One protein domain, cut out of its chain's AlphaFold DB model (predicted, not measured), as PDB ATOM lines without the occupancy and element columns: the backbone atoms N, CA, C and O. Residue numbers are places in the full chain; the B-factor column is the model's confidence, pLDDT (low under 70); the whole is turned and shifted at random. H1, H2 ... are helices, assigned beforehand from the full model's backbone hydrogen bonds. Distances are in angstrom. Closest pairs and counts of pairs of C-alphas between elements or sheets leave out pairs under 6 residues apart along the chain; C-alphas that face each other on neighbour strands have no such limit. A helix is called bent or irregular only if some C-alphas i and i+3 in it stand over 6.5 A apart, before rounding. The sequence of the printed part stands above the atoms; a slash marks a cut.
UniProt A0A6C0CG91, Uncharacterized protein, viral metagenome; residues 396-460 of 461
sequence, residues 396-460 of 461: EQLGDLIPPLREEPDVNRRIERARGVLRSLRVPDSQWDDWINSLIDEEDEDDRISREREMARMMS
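Overview. This is residues 396 to 460 of the 461 residues of an uncharacterized protein of viral metagenome (UniProt A0A6C0CG91). The longest helix, H5, leads away from a small body like an arm, and its residues 449 to 458 stick out together with the last two printed residues, 459 and 460. The body has the helical hairpin of H3 and H4 as its core, with the short helices H1 and H2 packed on one side of it. The printed part has 65 residues with five named helices, H1 to H5 in chain order, and no named strand: all helix. It is loose, with a radius of gyration of the C-alphas of 13.7 A, and spans 44 by 22 by 16 A.

Arrangement. H5, residues 442 to 458, is close to but not clearly touching H3, residues 411 to 424; their closest C-alphas, those of Val 411 and Asp 444, are 7.0 A apart. H3 is the hub. It forms a hairpin with H4, residues 429 to 439, at a steep tilt of 41 degrees, opposite ways; the closest C-alphas, those of Ile 415 and Ile 436, are 6.5 A apart. H2, residues 403 to 407, touches residues 414 to 418 of H3, closest at the C-alphas of Leu 405 and Arg 414, 5.9 A. H1, residues 396 to 401, only just touches H3, with 3 pairs of C-alphas within 8 A, the closest those of Leu 401 and Val 421 at 7.3 A. H4 and H5 are apart. Every O i to N i+4 pair is within hydrogen-bond range in H1, H3 and H5; H2 has 0 of 1 and H4 2 of 7, with 2 of 2 and 5 of 8 O i to N i+3 pairs within range.

Along the chain. H5 is 24.8 A long and ends at C-alpha 458 (-12.619, 9.041, -38.377). H3 measures 19.8 A and H4 16.5 A. H4 is irregular: C-alphas 430 and 433 are 7.3 A apart. H1 begins at C-alpha 396 (15.541, -20.403, -53.959).

Size, cuts and confidence. The two C-alphas farthest apart, those of Glu 396 and Ser 460, are 46.2 A apart. The printed part has no cut, and the four links are tight. The pLDDT is under 70 at residue 396 and residues 442 to 448.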
ATOM      1  N   GLU A 396      16.263 -19.541 -53.016       68.56
ATOM      2  CA  GLU A 396      15.541 -20.403 -53.959       68.56
ATOM      3  C   GLU A 396      14.185 -20.827 -53.382       68.56
ATOM      4  O   GLU A 396      13.166 -20.731 -54.059       68.56
ATOM      5  N   GLN A 397      14.143 -21.181 -52.094       70.62
ATOM      6  CA  GLN A 397      12.890 -21.466 -51.389       70.62
ATOM      7  C   GLN A 397      11.971 -20.238 -51.349       70.62
ATOM      8  O   GLN A 397      10.775 -20.340 -51.620       70.62
ATOM      9  N   LEU A 398      12.527 -19.060 -51.047       78.56
ATOM     10  CA  LEU A 398      11.785 -17.799 -51.094       78.56
ATOM     11  C   LEU A 398      11.341 -17.466 -52.522       78.56
ATOM     12  O   LEU A 398      10.204 -17.045 -52.712       78.56
ATOM     13  N   GLY A 399      12.187 -17.721 -53.521       77.12
ATOM     14  CA  GLY A 399      11.880 -17.546 -54.940       77.12
ATOM     15  C   GLY A 399      10.705 -18.394 -55.432       77.12
ATOM     16  O   GLY A 399       9.998 -17.957 -56.332       77.12
ATOM     17  N   ASP A 400      10.436 -19.545 -54.817       78.50
ATOM     18  CA  ASP A 400       9.267 -20.371 -55.146       78.50
ATOM     19  C   ASP A 400       8.019 -19.979 -54.343       78.50
ATOM     20  O   ASP A 400       6.901 -20.018 -54.857       78.50
ATOM     21  N   LEU A 401       8.188 -19.615 -53.068       83.25
ATOM     22  CA  LEU A 401       7.070 -19.403 -52.141       83.25
ATOM     23  C   LEU A 401       6.513 -17.975 -52.159       83.25
ATOM     24  O   LEU A 401       5.331 -17.789 -51.872       83.25
ATOM     25  N   ILE A 402       7.343 -16.975 -52.464       85.44
ATOM     26  CA  ILE A 402       6.963 -15.556 -52.431       85.44
ATOM     27  C   ILE A 402       6.192 -15.130 -53.694       85.44
ATOM     28  O   ILE A 402       5.115 -14.552 -53.530       85.44
ATOM     29  N   PRO A 403       6.629 -15.422 -54.938       86.44
ATOM     30  CA  PRO A 403       5.936 -14.936 -56.135       86.44
ATOM     31  C   PRO A 403       4.462 -15.351 -56.270       86.44
ATOM     32  O   PRO A 403       3.659 -14.488 -56.634       86.44
ATOM     33  N   PRO A 404       4.045 -16.591 -55.927       86.81
ATOM     34  CA  PRO A 404       2.633 -16.978 -55.977       86.81
ATOM     35  C   PRO A 404       1.731 -16.148 -55.058       86.81
ATOM     36  O   PRO A 404       0.530 -16.051 -55.294       86.81
ATOM     37  N   LEU A 405       2.279 -15.518 -54.010       88.31
ATOM     38  CA  LEU A 405       1.491 -14.670 -53.112       88.31
ATOM     39  C   LEU A 405       0.974 -13.409 -53.807       88.31
ATOM     40  O   LEU A 405      -0.015 -12.847 -53.349       88.31
ATOM     41  N   ARG A 406       1.574 -12.981 -54.925       84.12
ATOM     42  CA  ARG A 406       1.098 -11.818 -55.690       84.12
ATOM     43  C   ARG A 406      -0.323 -12.002 -56.230       84.12
ATOM     44  O   ARG A 406      -1.026 -11.022 -56.437       84.12
ATOM     45  N   GLU A 407      -0.763 -13.247 -56.404       84.88
ATOM     46  CA  GLU A 407      -2.130 -13.570 -56.820       84.88
ATOM     47  C   GLU A 407      -3.173 -13.334 -55.709       84.88
ATOM     48  O   GLU A 407      -4.368 -13.305 -55.992       84.88
ATOM     49  N   GLU A 408      -2.755 -13.150 -54.447       85.25
ATOM     50  CA  GLU A 408      -3.654 -12.794 -53.343       85.25
ATOM     51  C   GLU A 408      -4.136 -11.342 -53.512       85.25
ATOM     52  O   GLU A 408      -3.307 -10.433 -53.431       85.25
ATOM     53  N   PRO A 409      -5.441 -11.084 -53.708       78.94
ATOM     54  CA  PRO A 409      -5.948  -9.740 -53.993       78.94
ATOM     55  C   PRO A 409      -5.924  -8.801 -52.779       78.94
ATOM     56  O   PRO A 409      -5.898  -7.588 -52.950       78.94
ATOM     57  N   ASP A 410      -5.948  -9.330 -51.552       84.81
ATOM     58  CA  ASP A 410      -5.861  -8.516 -50.336       84.81
ATOM     59  C   ASP A 410      -4.396  -8.325 -49.920       84.81
ATOM     60  O   ASP A 410      -3.732  -9.259 -49.468       84.81
ATOM     61  N   VAL A 411      -3.916  -7.085 -50.019       83.38
ATOM     62  CA  VAL A 411      -2.545  -6.676 -49.673       83.38
ATOM     63  C   VAL A 411      -2.171  -7.041 -48.234       83.38
ATOM     64  O   VAL A 411      -1.065  -7.517 -47.984       83.38
ATOM     65  N   ASN A 412      -3.082  -6.889 -47.269       82.88
ATOM     66  CA  ASN A 412      -2.781  -7.214 -45.874       82.88
ATOM     67  C   ASN A 412      -2.630  -8.722 -45.683       82.88
ATOM     68  O   ASN A 412      -1.702  -9.166 -45.005       82.88
ATOM     69  N   ARG A 413      -3.490  -9.519 -46.331       82.75
ATOM     70  CA  ARG A 413      -3.358 -10.986 -46.329       82.75
ATOM     71  C   ARG A 413      -2.105 -11.444 -47.066       82.75
ATOM     72  O   ARG A 413      -1.450 -12.379 -46.609       82.75
ATOM     73  N   ARG A 414      -1.741 -10.775 -48.162       89.94
ATOM     74  CA  ARG A 414      -0.509 -11.017 -48.923       89.94
ATOM     75  C   ARG A 414       0.723 -10.815 -48.036       89.94
ATOM     76  O   ARG A 414       1.549 -11.721 -47.926       89.94
ATOM     77  N   ILE A 415       0.796  -9.684 -47.330       87.50
ATOM     78  CA  ILE A 415       1.885  -9.359 -46.393       87.50
ATOM     79  C   ILE A 415       1.912 -10.337 -45.212       87.50
ATOM     80  O   ILE A 415       2.978 -10.822 -44.837       87.50
ATOM     81  N   GLU A 416       0.761 -10.659 -44.617       88.62
ATOM     82  CA  GLU A 416       0.686 -11.589 -43.484       88.62
ATOM     83  C   GLU A 416       1.164 -12.996 -43.870       88.62
ATOM     84  O   GLU A 416       1.957 -13.605 -43.144       88.62
ATOM     85  N   ARG A 417       0.769 -13.490 -45.049       87.19
ATOM     86  CA  ARG A 417       1.238 -14.776 -45.583       87.19
ATOM     87  C   ARG A 417       2.728 -14.751 -45.911       87.19
ATOM     88  O   ARG A 417       3.424 -15.699 -45.551       87.19
ATOM     89  N   ALA A 418       3.236 -13.670 -46.506       88.00
ATOM     90  CA  ALA A 418       4.666 -13.507 -46.775       88.00
ATOM     91  C   ALA A 418       5.488 -13.524 -45.477       88.00
ATOM     92  O   ALA A 418       6.468 -14.259 -45.373       88.00
ATOM     93  N   ARG A 419       5.038 -12.812 -44.435       88.88
ATOM     94  CA  ARG A 419       5.641 -12.859 -43.090       88.88
ATOM     95  C   ARG A 419       5.581 -14.255 -42.471       88.88
ATOM     96  O   ARG A 419       6.524 -14.665 -41.799       88.88
ATOM     97  N   GLY A 420       4.495 -14.997 -42.699       85.00
ATOM     98  CA  GLY A 420       4.367 -16.397 -42.290       85.00
ATOM     99  C   GLY A 420       5.422 -17.296 -42.942       85.00
ATOM    100  O   GLY A 420       6.087 -18.059 -42.241       85.00
ATOM    101  N   VAL A 421       5.632 -17.144 -44.254       82.44
ATOM    102  CA  VAL A 421       6.681 -17.850 -45.009       82.44
ATOM    103  C   VAL A 421       8.070 -17.479 -44.486       82.44
ATOM    104  O   VAL A 421       8.809 -18.368 -44.062       82.44
ATOM    105  N   LEU A 422       8.400 -16.186 -44.409       83.38
ATOM    106  CA  LEU A 422       9.691 -15.690 -43.910       83.38
ATOM    107  C   LEU A 422      10.000 -16.197 -42.493       83.38
ATOM    108  O   LEU A 422      11.117 -16.625 -42.207       83.38
ATOM    109  N   ARG A 423       8.990 -16.228 -41.615       84.25
ATOM    110  CA  ARG A 423       9.119 -16.755 -40.251       84.25
ATOM    111  C   ARG A 423       9.334 -18.265 -40.228       84.25
ATOM    112  O   ARG A 423      10.166 -18.738 -39.456       84.25
ATOM    113  N   SER A 424       8.608 -19.017 -41.056       74.12
ATOM    114  CA  SER A 424       8.775 -20.474 -41.163       74.12
ATOM    115  C   SER A 424      10.181 -20.857 -41.636       74.12
ATOM    116  O   SER A 424      10.765 -21.804 -41.116       74.12
ATOM    117  N   LEU A 425      10.765 -20.037 -42.517       73.81
ATOM    118  CA  LEU A 425      12.125 -20.181 -43.036       73.81
ATOM    119  C   LEU A 425      13.206 -19.507 -42.173       73.81
ATOM    120  O   LEU A 425      14.377 -19.515 -42.541       73.81
ATOM    121  N   ARG A 426      12.833 -18.948 -41.012       75.88
ATOM    122  CA  ARG A 426      13.736 -18.280 -40.055       75.88
ATOM    123  C   ARG A 426      14.574 -17.151 -40.672       75.88
ATOM    124  O   ARG A 426      15.710 -16.927 -40.259       75.88
ATOM    125  N   VAL A 427      14.012 -16.424 -41.635       73.38
ATOM    126  CA  VAL A 427      14.655 -15.235 -42.208       73.38
ATOM    127  C   VAL A 427      14.750 -14.152 -41.128       73.38
ATOM    128  O   VAL A 427      13.739 -13.900 -40.467       73.38
ATOM    129  N   PRO A 428      15.905 -13.491 -40.925       76.62
ATOM    130  CA  PRO A 428      16.016 -12.389 -39.974       76.62
ATOM    131  C   PRO A 428      15.057 -11.247 -40.317       76.62
ATOM    132  O   PRO A 428      15.012 -10.823 -41.470       76.62
ATOM    133  N   ASP A 429      14.353 -10.708 -39.317       79.00
ATOM    134  CA  ASP A 429      13.362  -9.630 -39.486       79.00
ATOM    135  C   ASP A 429      13.916  -8.419 -40.260       79.00
ATOM    136  O   ASP A 429      13.198  -7.776 -41.018       79.00
ATOM    137  N   SER A 430      15.221  -8.146 -40.136       79.75
ATOM    138  CA  SER A 430      15.908  -7.060 -40.846       79.75
ATOM    139  C   SER A 430      15.947  -7.216 -42.370       79.75
ATOM    140  O   SER A 430      16.271  -6.255 -43.053       79.75
ATOM    141  N   GLN A 431      15.687  -8.415 -42.896       77.38
ATOM    142  CA  GLN A 431      15.698  -8.720 -44.332       77.38
ATOM    143  C   GLN A 431      14.282  -8.865 -44.906       77.38
ATOM    144  O   GLN A 431      14.121  -9.184 -46.078       77.38
ATOM    145  N   TRP A 432      13.236  -8.696 -44.093       86.12
ATOM    146  CA  TRP A 432      11.867  -8.975 -44.533       86.12
ATOM    147  C   TRP A 432      11.364  -7.960 -45.553       86.12
ATOM    148  O   TRP A 432      10.672  -8.342 -46.498       86.12
ATOM    149  N   ASP A 433      11.729  -6.691 -45.384       83.69
ATOM    150  CA  ASP A 433      11.267  -5.607 -46.250       83.69
ATOM    151  C   ASP A 433      11.732  -5.800 -47.702       83.69
ATOM    152  O   ASP A 433      10.958  -5.543 -48.623       83.69
ATOM    153  N   ASP A 434      12.928  -6.357 -47.923       82.81
ATOM    154  CA  ASP A 434      13.465  -6.645 -49.263       82.81
ATOM    155  C   ASP A 434      12.559  -7.595 -50.067       82.81
ATOM    156  O   ASP A 434      12.411  -7.456 -51.281       82.81
ATOM    157  N   TRP A 435      11.906  -8.536 -49.383       84.25
ATOM    158  CA  TRP A 435      10.997  -9.503 -50.000       84.25
ATOM    159  C   TRP A 435       9.557  -8.996 -50.040       84.25
ATOM    160  O   TRP A 435       8.870  -9.170 -51.046       84.25
ATOM    161  N   ILE A 436       9.090  -8.352 -48.969       87.31
ATOM    162  CA  ILE A 436       7.704  -7.881 -48.856       87.31
ATOM    163  C   ILE A 436       7.433  -6.722 -49.817       87.31
ATOM    164  O   ILE A 436       6.382  -6.709 -50.453       87.31
ATOM    165  N   ASN A 437       8.375  -5.790 -49.982       83.94
ATOM    166  CA  ASN A 437       8.189  -4.638 -50.867       83.94
ATOM    167  C   ASN A 437       8.010  -5.055 -52.334       83.94
ATOM    168  O   ASN A 437       7.317  -4.377 -53.082       83.94
ATOM    169  N   SER A 438       8.565  -6.202 -52.740       81.44
ATOM    170  CA  SER A 438       8.376  -6.748 -54.094       81.44
ATOM    171  C   SER A 438       6.942  -7.220 -54.387       81.44
ATOM    172  O   SER A 438       6.596  -7.459 -55.545       81.44
ATOM    173  N   LEU A 439       6.115  -7.365 -53.346       81.00
ATOM    174  CA  LEU A 439       4.728  -7.818 -53.425       81.00
ATOM    175  C   LEU A 439       3.708  -6.673 -53.398       81.00
ATOM    176  O   LEU A 439       2.516  -6.966 -53.481       81.00
ATOM    177  N   ILE A 440       4.136  -5.420 -53.229       82.19
ATOM    178  CA  ILE A 440       3.256  -4.250 -53.136       82.19
ATOM    179  C   ILE A 440       3.430  -3.435 -54.421       82.19
ATOM    180  O   ILE A 440       4.533  -2.973 -54.710       82.19
ATOM    181  N   ASP A 441       2.360  -3.283 -55.201       77.50
ATOM    182  CA  ASP A 441       2.378  -2.458 -56.414       77.50
ATOM    183  C   ASP A 441       2.069  -0.980 -56.072       77.50
ATOM    184  O   ASP A 441       1.516  -0.682 -55.015       77.50
ATOM    185  N   GLU A 442       2.412  -0.022 -56.946       66.00
ATOM    186  CA  GLU A 442       2.196   1.420 -56.680       66.00
ATOM    187  C   GLU A 442       0.717   1.760 -56.393       66.00
ATOM    188  O   GLU A 442       0.426   2.611 -55.552       66.00
ATOM    189  N   GLU A 443      -0.218   1.040 -57.023       64.38
ATOM    190  CA  GLU A 443      -1.661   1.170 -56.776       64.38
ATOM    191  C   GLU A 443      -2.064   0.690 -55.366       64.38
ATOM    192  O   GLU A 443      -2.939   1.291 -54.744       64.38
ATOM    193  N   ASP A 444      -1.396  -0.337 -54.828       67.69
ATOM    194  CA  ASP A 444      -1.649  -0.881 -53.486       67.69
ATOM    195  C   ASP A 444      -1.187   0.097 -52.384       67.69
ATOM    196  O   ASP A 444      -1.807   0.198 -51.317       67.69
ATOM    197  N   GLU A 445      -0.107   0.842 -52.640       65.75
ATOM    198  CA  GLU A 445       0.446   1.840 -51.716       65.75
ATOM    199  C   GLU A 445      -0.463   3.080 -51.629       65.75
ATOM    200  O   GLU A 445      -0.756   3.567 -50.529       65.75
ATOM    201  N   ASP A 446      -0.989   3.545 -52.767       64.94
ATOM    202  CA  ASP A 446      -1.956   4.649 -52.832       64.94
ATOM    203  C   ASP A 446      -3.269   4.304 -52.110       64.94
ATOM    204  O   ASP A 446      -3.812   5.121 -51.351       64.94
ATOM    205  N   ASP A 447      -3.744   3.067 -52.267       68.25
ATOM    206  CA  ASP A 447      -4.928   2.550 -51.584       68.25
ATOM    207  C   ASP A 447      -4.723   2.459 -50.061       68.25
ATOM    208  O   ASP A 447      -5.620   2.810 -49.282       68.25
ATOM    209  N   ARG A 448      -3.526   2.049 -49.612       67.44
ATOM    210  CA  ARG A 448      -3.162   2.017 -48.185       67.44
ATOM    211  C   ARG A 448      -3.133   3.423 -47.588       67.44
ATOM    212  O   ARG A 448      -3.763   3.661 -46.555       67.44
ATOM    213  N   ILE A 449      -2.475   4.369 -48.262       70.56
ATOM    214  CA  ILE A 449      -2.387   5.775 -47.833       70.56
ATOM    215  C   ILE A 449      -3.780   6.417 -47.785       70.56
ATOM    216  O   ILE A 449      -4.081   7.195 -46.873       70.56
ATOM    217  N   SER A 450      -4.650   6.096 -48.745       71.44
ATOM    218  CA  SER A 450      -6.029   6.587 -48.778       71.44
ATOM    219  C   SER A 450      -6.838   6.090 -47.568       71.44
ATOM    220  O   SER A 450      -7.440   6.902 -46.858       71.44
ATOM    221  N   ARG A 451      -6.765   4.788 -47.247       70.88
ATOM    222  CA  ARG A 451      -7.454   4.186 -46.086       70.88
ATOM    223  C   ARG A 451      -6.914   4.682 -44.744       70.88
ATOM    224  O   ARG A 451      -7.694   4.930 -43.827       70.88
ATOM    225  N   GLU A 452      -5.601   4.870 -44.613       75.38
ATOM    226  CA  GLU A 452      -4.993   5.441 -43.401       75.38
ATOM    227  C   GLU A 452      -5.437   6.891 -43.171       75.38
ATOM    228  O   GLU A 452      -5.765   7.274 -42.045       75.38
ATOM    229  N   ARG A 453      -5.526   7.695 -44.239       76.88
ATOM    230  CA  ARG A 453      -6.067   9.063 -44.170       76.88
ATOM    231  C   ARG A 453      -7.541   9.077 -43.780       76.88
ATOM    232  O   ARG A 453      -7.962   9.983 -43.062       76.88
ATOM    233  N   GLU A 454      -8.322   8.107 -44.240       75.50
ATOM    234  CA  GLU A 454      -9.735   7.979 -43.884       75.50
ATOM    235  C   GLU A 454      -9.918   7.549 -42.420       75.50
ATOM    236  O   GLU A 454     -10.658   8.204 -41.686       75.50
ATOM    237  N   MET A 455      -9.155   6.560 -41.940       77.25
ATOM    238  CA  MET A 455      -9.142   6.186 -40.519       77.25
ATOM    239  C   MET A 455      -8.695   7.340 -39.618       77.25
ATOM    240  O   MET A 455      -9.342   7.615 -38.609       77.25
ATOM    241  N   ALA A 456      -7.643   8.072 -39.990       76.94
ATOM    242  CA  ALA A 456      -7.188   9.237 -39.233       76.94
ATOM    243  C   ALA A 456      -8.251  10.350 -39.173       76.94
ATOM    244  O   ALA A 456      -8.369  11.036 -38.158       76.94
ATOM    245  N   ARG A 457      -9.062  10.518 -40.229       78.88
ATOM    246  CA  ARG A 457     -10.220  11.428 -40.211       78.88
ATOM    247  C   ARG A 457     -11.324  10.933 -39.280       78.88
ATOM    248  O   ARG A 457     -11.889  11.752 -38.567       78.88
ATOM    249  N   MET A 458     -11.606   9.630 -39.263       76.81
ATOM    250  CA  MET A 458     -12.619   9.041 -38.377       76.81
ATOM    251  C   MET A 458     -12.216   9.070 -36.899       76.81
ATOM    252  O   MET A 458     -13.086   9.184 -36.050       76.81
ATOM    253  N   MET A 459     -10.920   8.994 -36.580       75.88
ATOM    254  CA  MET A 459     -10.423   9.098 -35.198       75.88
ATOM    255  C   MET A 459     -10.284  10.545 -34.692       75.88
ATOM    256  O   MET A 459     -10.025  10.755 -33.510       75.88
ATOM    257  N   SER A 460     -10.411  11.534 -35.581       71.88
ATOM    258  CA  SER A 460     -10.335  12.971 -35.271       71.88
ATOM    259  C   SER A 460     -11.723  13.628 -35.126       71.88
ATOM    260  O   SER A 460     -11.820  14.806 -34.776       71.88
TER     261      SER A 460